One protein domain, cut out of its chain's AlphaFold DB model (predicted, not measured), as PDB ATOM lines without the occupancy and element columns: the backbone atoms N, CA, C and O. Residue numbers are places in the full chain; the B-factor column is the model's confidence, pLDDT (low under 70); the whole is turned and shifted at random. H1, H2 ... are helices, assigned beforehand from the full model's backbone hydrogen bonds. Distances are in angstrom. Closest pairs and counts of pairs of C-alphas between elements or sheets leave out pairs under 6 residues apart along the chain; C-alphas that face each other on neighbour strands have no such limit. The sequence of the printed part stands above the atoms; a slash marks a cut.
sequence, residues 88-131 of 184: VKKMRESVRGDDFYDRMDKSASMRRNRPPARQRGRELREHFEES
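This is residues 88 to 131 of the 184 residues of an uncharacterized protein of Clostridiaceae bacterium (UniProt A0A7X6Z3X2). Three helices are strung end to end as an open L: H1 and H2 follow each other along the long arm, with an offset and a change of direction at their link, and H3 turns off at the far end as the short arm. There is no packed core, since H1, H2 and H3 touch no other helix. The printed part has 44 residues with three named helices, in the order H1, H2, H3, and no named strand; the class is all helix. It is extended, with a radius of gyration of the C-alphas of 17.9 A, and the C-alphas span 54 by 22 by 7 A along their three main axes.

Begin at Val 88, where H1, residues 88 to 97, starts. Beyond the tight link of 2 residues, Asp 98 and Asp 99, you come to H2, residues 100 to 112. H1 and H2 meet only through their link. Past Arg 112 a second tight link, residues 113 to 116, leads to H3, residues 117 to 131. H2 and H3 are apart, although they follow each other in the chain. H1 and H3 are apart as well. Look at the backbone O and N atoms inside the helices: in H1, H2 and H3 every O i to N i+4 pair is within hydrogen-bond range.

Find C-alpha 88 at (-28.732, -18.292, -43.150); from there H1 runs 13.9 A to C-alpha 97. Next find C-alpha 100 at (-37.472, -13.747, -27.429); H2 covers 18.4 A from there to C-alpha 112, and its N-to-C direction has a component of 0.95 on z. H3, the longest helix with 15 residues, measures 20.9 A from C-alpha 117 to C-alpha 131 at (-58.976, 0.273, -4.921). Its direction has a component of -0.92 on x, which you can follow in the x column from Ala 117 to Ser 131.

The two C-alphas farthest apart are those of Val 88 and Glu 129, at 54.8 A, while the first and last printed C-alphas, of Val 88 and Ser 131, are 52.2 A apart. Residues 88 to 114, 116 to 122 and 124 to 131 stand free. The printed part has no cut, and neither of its links is long. In the B-factor column of this predicted model the mean pLDDT of the printed part is 79.5; look for the values under 70 at residue 92 and residues 94 to 98. The mean is 70 for H1, 81 for H2 and 85 for H3.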
ATOM      1  N   VAL A  88     -29.040 -18.145 -44.585       76.56
ATOM      2  CA  VAL A  88     -28.732 -18.292 -43.150       76.56
ATOM      3  C   VAL A  88     -28.804 -16.948 -42.431       76.56
ATOM      4  O   VAL A  88     -29.345 -16.880 -41.330       76.56
ATOM      5  N   LYS A  89     -28.320 -15.868 -43.051       78.62
ATOM      6  CA  LYS A  89     -28.430 -14.512 -42.505       78.62
ATOM      7  C   LYS A  89     -29.895 -14.097 -42.357       78.62
ATOM      8  O   LYS A  89     -30.277 -13.674 -41.273       78.62
ATOM      9  N   LYS A  90     -30.724 -14.332 -43.377       78.94
ATOM     10  CA  LYS A  90     -32.166 -14.048 -43.343       78.94
ATOM     11  C   LYS A  90     -32.903 -14.871 -42.279       78.94
ATOM     12  O   LYS A  90     -33.728 -14.320 -41.562       78.94
ATOM     13  N   MET A  91     -32.569 -16.156 -42.116       71.88
ATOM     14  CA  MET A  91     -33.117 -16.991 -41.031       71.88
ATOM     15  C   MET A  91     -32.650 -16.521 -39.648       71.88
ATOM     16  O   MET A  91     -33.410 -16.531 -38.687       71.88
ATOM     17  N   ARG A  92     -31.395 -16.082 -39.526       69.69
ATOM     18  CA  ARG A  92     -30.866 -15.540 -38.271       69.69
ATOM     19  C   ARG A  92     -31.526 -14.213 -37.909       69.69
ATOM     20  O   ARG A  92     -31.749 -13.959 -36.733       69.69
ATOM     21  N   GLU A  93     -31.824 -13.382 -38.901       70.38
ATOM     22  CA  GLU A  93     -32.561 -12.130 -38.734       70.38
ATOM     23  C   GLU A  93     -34.028 -12.384 -38.386       70.38
ATOM     24  O   GLU A  93     -34.531 -11.721 -37.489       70.38
ATOM     25  N   SER A  94     -34.690 -13.387 -38.977       69.94
ATOM     26  CA  SER A  94     -36.059 -13.748 -38.581       69.94
ATOM     27  C   SER A  94     -36.125 -14.327 -37.164       69.94
ATOM     28  O   SER A  94     -37.020 -13.976 -36.412       69.94
ATOM     29  N   VAL A  95     -35.143 -15.141 -36.761       63.50
ATOM     30  CA  VAL A  95     -35.050 -15.677 -35.387       63.50
ATOM     31  C   VAL A  95     -34.633 -14.601 -34.373       63.50
ATOM     32  O   VAL A  95     -34.995 -14.687 -33.205       63.50
ATOM     33  N   ARG A  96     -33.877 -13.575 -34.788       61.00
ATOM     34  CA  ARG A  96     -33.609 -12.384 -33.957       61.00
ATOM     35  C   ARG A  96     -34.788 -11.416 -33.893       61.00
ATOM     36  O   ARG A  96     -34.881 -10.689 -32.915       61.00
ATOM     37  N   GLY A  97     -35.619 -11.375 -34.933       58.72
ATOM     38  CA  GLY A  97     -36.843 -10.576 -34.988       58.72
ATOM     39  C   GLY A  97     -37.974 -11.157 -34.142       58.72
ATOM     40  O   GLY A  97     -38.902 -10.436 -33.797       58.72
ATOM     41  N   ASP A  98     -37.878 -12.431 -33.753       62.84
ATOM     42  CA  ASP A  98     -38.651 -12.931 -32.628       62.84
ATOM     43  C   ASP A  98     -38.080 -12.294 -31.359       62.84
ATOM     44  O   ASP A  98     -36.964 -12.609 -30.943       62.84
ATOM     45  N   ASP A  99     -38.874 -11.421 -30.728       70.81
ATOM     46  CA  ASP A  99     -38.604 -10.666 -29.490       70.81
ATOM     47  C   ASP A  99     -38.236 -11.546 -28.273       70.81
ATOM     48  O   ASP A  99     -38.433 -11.167 -27.123       70.81
ATOM     49  N   PHE A 100     -37.831 -12.797 -28.463       72.69
ATOM     50  CA  PHE A 100     -37.472 -13.747 -27.429       72.69
ATOM     51  C   PHE A 100     -36.320 -13.234 -26.559       72.69
ATOM     52  O   PHE A 100     -36.454 -13.214 -25.335       72.69
ATOM     53  N   TYR A 101     -35.223 -12.773 -27.168       76.25
ATOM     54  CA  TYR A 101     -34.080 -12.244 -26.417       76.25
ATOM     55  C   TYR A 101     -34.401 -10.891 -25.777       76.25
ATOM     56  O   TYR A 101     -34.114 -10.699 -24.599       76.25
ATOM     57  N   ASP A 102     -35.125 -10.017 -26.474       77.75
ATOM     58  CA  ASP A 102     -35.577  -8.740 -25.913       77.75
ATOM     59  C   ASP A 102     -36.546  -8.938 -24.735       77.75
ATOM     60  O   ASP A 102     -36.469  -8.233 -23.725       77.75
ATOM     61  N   ARG A 103     -37.452  -9.924 -24.812       77.81
ATOM     62  CA  ARG A 103     -38.321 -10.329 -23.692       77.81
ATOM     63  C   ARG A 103     -37.511 -10.927 -22.547       77.81
ATOM     64  O   ARG A 103     -37.806 -10.630 -21.388       77.81
ATOM     65  N   MET A 104     -36.497 -11.735 -22.847       81.19
ATOM     66  CA  MET A 104     -35.602 -12.299 -21.840       81.19
ATOM     67  C   MET A 104     -34.849 -11.190 -21.097       81.19
ATOM     68  O   MET A 104     -34.888 -11.168 -19.866       81.19
ATOM     69  N   ASP A 105     -34.275 -10.223 -21.809       83.25
ATOM     70  CA  ASP A 105     -33.535  -9.100 -21.230       83.25
ATOM     71  C   ASP A 105     -34.438  -8.175 -20.412       83.25
ATOM     72  O   ASP A 105     -34.100  -7.817 -19.278       83.25
ATOM     73  N   LYS A 106     -35.640  -7.868 -20.912       84.31
ATOM     74  CA  LYS A 106     -36.665  -7.146 -20.139       84.31
ATOM     75  C   LYS A 106     -37.026  -7.906 -18.861       84.31
ATOM     76  O   LYS A 106     -37.061  -7.313 -17.785       84.31
ATOM     77  N   SER A 107     -37.228  -9.224 -18.935       85.06
ATOM     78  CA  SER A 107     -37.554 -10.045 -17.760       85.06
ATOM     79  C   SER A 107     -36.411 -10.098 -16.737       85.06
ATOM     80  O   SER A 107     -36.651 -10.037 -15.529       85.06
ATOM     81  N   ALA A 108     -35.162 -10.161 -17.204       84.88
ATOM     82  CA  ALA A 108     -33.978 -10.156 -16.358       84.88
ATOM     83  C   ALA A 108     -33.788  -8.790 -15.684       84.88
ATOM     84  O   ALA A 108     -33.541  -8.731 -14.478       84.88
ATOM     85  N   SER A 109     -33.981  -7.700 -16.431       85.50
ATOM     86  CA  SER A 109     -33.974  -6.327 -15.916       85.50
ATOM     87  C   SER A 109     -35.025  -6.131 -14.818       85.50
ATOM     88  O   SER A 109     -34.694  -5.672 -13.725       85.50
ATOM     89  N   MET A 110     -36.258  -6.601 -15.034       82.94
ATOM     90  CA  MET A 110     -37.336  -6.535 -14.035       82.94
ATOM     91  C   MET A 110     -37.025  -7.320 -12.754       82.94
ATOM     92  O   MET A 110     -37.471  -6.944 -11.672       82.94
ATOM     93  N   ARG A 111     -36.253  -8.410 -12.844       81.88
ATOM     94  CA  ARG A 111     -35.805  -9.173 -11.667       81.88
ATOM     95  C   ARG A 111     -34.693  -8.458 -10.906       81.88
ATOM     96  O   ARG A 111     -34.697  -8.504  -9.679       81.88
ATOM     97  N   ARG A 112     -33.763  -7.814 -11.616       84.25
ATOM     98  CA  ARG A 112     -32.649  -7.058 -11.017       84.25
ATOM     99  C   ARG A 112     -33.129  -5.785 -10.333       84.25
ATOM    100  O   ARG A 112     -32.725  -5.514  -9.212       84.25
ATOM    101  N   ASN A 113     -34.043  -5.066 -10.976       86.19
ATOM    102  CA  ASN A 113     -34.618  -3.822 -10.466       86.19
ATOM    103  C   ASN A 113     -35.853  -4.065  -9.588       86.19
ATOM    104  O   ASN A 113     -36.636  -3.149  -9.347       86.19
ATOM    105  N   ARG A 114     -36.069  -5.306  -9.131       82.38
ATOM    106  CA  ARG A 114     -37.248  -5.641  -8.340       82.38
ATOM    107  C   ARG A 114     -37.122  -5.000  -6.957       82.38
ATOM    108  O   ARG A 114     -36.175  -5.337  -6.240       82.38
ATOM    109  N   PRO A 115     -38.083  -4.165  -6.529       83.75
ATOM    110  CA  PRO A 115     -38.034  -3.586  -5.200       83.75
ATOM    111  C   PRO A 115     -38.031  -4.687  -4.121       83.75
ATOM    112  O   PRO A 115     -38.607  -5.779  -4.317       83.75
ATOM    113  N   PRO A 116     -37.354  -4.443  -2.982       87.25
ATOM    114  CA  PRO A 116     -37.300  -5.366  -1.858       87.25
ATOM    115  C   PRO A 116     -38.705  -5.773  -1.406       87.25
ATOM    116  O   PRO A 116     -39.655  -4.995  -1.464       87.25
ATOM    117  N   ALA A 117     -38.847  -7.006  -0.912       84.12
ATOM    118  CA  ALA A 117     -40.153  -7.601  -0.604       84.12
ATOM    119  C   ALA A 117     -41.017  -6.751   0.347       84.12
ATOM    120  O   ALA A 117     -42.238  -6.735   0.214       84.12
ATOM    121  N   ARG A 118     -40.382  -6.009   1.263       83.06
ATOM    122  CA  ARG A 118     -41.059  -5.083   2.180       83.06
ATOM    123  C   ARG A 118     -41.692  -3.880   1.474       83.06
ATOM    124  O   ARG A 118     -42.767  -3.471   1.892       83.06
ATOM    125  N   GLN A 119     -41.056  -3.331   0.436       84.75
ATOM    126  CA  GLN A 119     -41.623  -2.232  -0.358       84.75
ATOM    127  C   GLN A 119     -42.800  -2.732  -1.192       84.75
ATOM    128  O   GLN A 119     -43.879  -2.165  -1.102       84.75
ATOM    129  N   ARG A 120     -42.657  -3.897  -1.834       83.69
ATOM    130  CA  ARG A 120     -43.759  -4.534  -2.578       83.69
ATOM    131  C   ARG A 120     -44.995  -4.782  -1.718       83.69
ATOM    132  O   ARG A 120     -46.112  -4.617  -2.180       83.69
ATOM    133  N   GLY A 121     -44.796  -5.201  -0.467       85.94
ATOM    134  CA  GLY A 121     -45.899  -5.405   0.471       85.94
ATOM    135  C   GLY A 121     -46.621  -4.109   0.846       85.94
ATOM    136  O   GLY A 121     -47.824  -4.147   1.076       85.94
ATOM    137  N   ARG A 122     -45.911  -2.973   0.886       85.31
ATOM    138  CA  ARG A 122     -46.516  -1.651   1.111       85.31
ATOM    139  C   ARG A 122     -47.252  -1.161  -0.128       85.31
ATOM    140  O   ARG A 122     -48.423  -0.846  -0.009       85.31
ATOM    141  N   GLU A 123     -46.622  -1.230  -1.299       88.69
ATOM    142  CA  GLU A 123     -47.230  -0.854  -2.586       88.69
ATOM    143  C   GLU A 123     -48.519  -1.644  -2.863       88.69
ATOM    144  O   GLU A 123     -49.529  -1.078  -3.261       88.69
ATOM    145  N   LEU A 124     -48.525  -2.957  -2.595       85.88
ATOM    146  CA  LEU A 124     -49.727  -3.788  -2.744       85.88
ATOM    147  C   LEU A 124     -50.833  -3.406  -1.758       85.88
ATOM    148  O   LEU A 124     -52.012  -3.492  -2.093       85.88
ATOM    149  N   ARG A 125     -50.458  -3.018  -0.537       87.19
ATOM    150  CA  ARG A 125     -51.407  -2.581   0.486       87.19
ATOM    151  C   ARG A 125     -52.001  -1.223   0.132       87.19
ATOM    152  O   ARG A 125     -53.209  -1.075   0.222       87.19
ATOM    153  N   GLU A 126     -51.172  -0.288  -0.322       86.81
ATOM    154  CA  GLU A 126     -51.587   1.030  -0.808       86.81
ATOM    155  C   GLU A 126     -52.521   0.891  -2.012       86.81
ATOM    156  O   GLU A 126     -53.612   1.445  -1.981       86.81
ATOM    157  N   HIS A 127     -52.187   0.056  -3.002       85.44
ATOM    158  CA  HIS A 127     -53.083  -0.223  -4.129       85.44
ATOM    159  C   HIS A 127     -54.411  -0.865  -3.713       85.44
ATOM    160  O   HIS A 127     -55.445  -0.579  -4.313       85.44
ATOM    161  N   PHE A 128     -54.403  -1.746  -2.709       83.38
ATOM    162  CA  PHE A 128     -55.629  -2.357  -2.199       83.38
ATOM    163  C   PHE A 128     -56.500  -1.337  -1.454       83.38
ATOM    164  O   PHE A 128     -57.707  -1.289  -1.668       83.38
ATOM    165  N   GLU A 129     -55.888  -0.492  -0.623       84.44
ATOM    166  CA  GLU A 129     -56.560   0.603   0.085       84.44
ATOM    167  C   GLU A 129     -57.088   1.675  -0.892       84.44
ATOM    168  O   GLU A 129     -58.163   2.228  -0.677       84.44
ATOM    169  N   GLU A 130     -56.374   1.935  -1.989       82.94
ATOM    170  CA  GLU A 130     -56.781   2.847  -3.066       82.94
ATOM    171  C   GLU A 130     -57.936   2.264  -3.891       82.94
ATOM    172  O   GLU A 130     -58.942   2.935  -4.100       82.94
ATOM    173  N   SER A 131     -57.879   0.973  -4.230       76.06
ATOM    174  CA  SER A 131     -58.976   0.273  -4.921       76.06
ATOM    175  C   SER A 131     -60.248   0.158  -4.071       76.06
ATOM    176  O   SER A 131     -61.335   0.004  -4.613       76.06
TER     177      SER A 131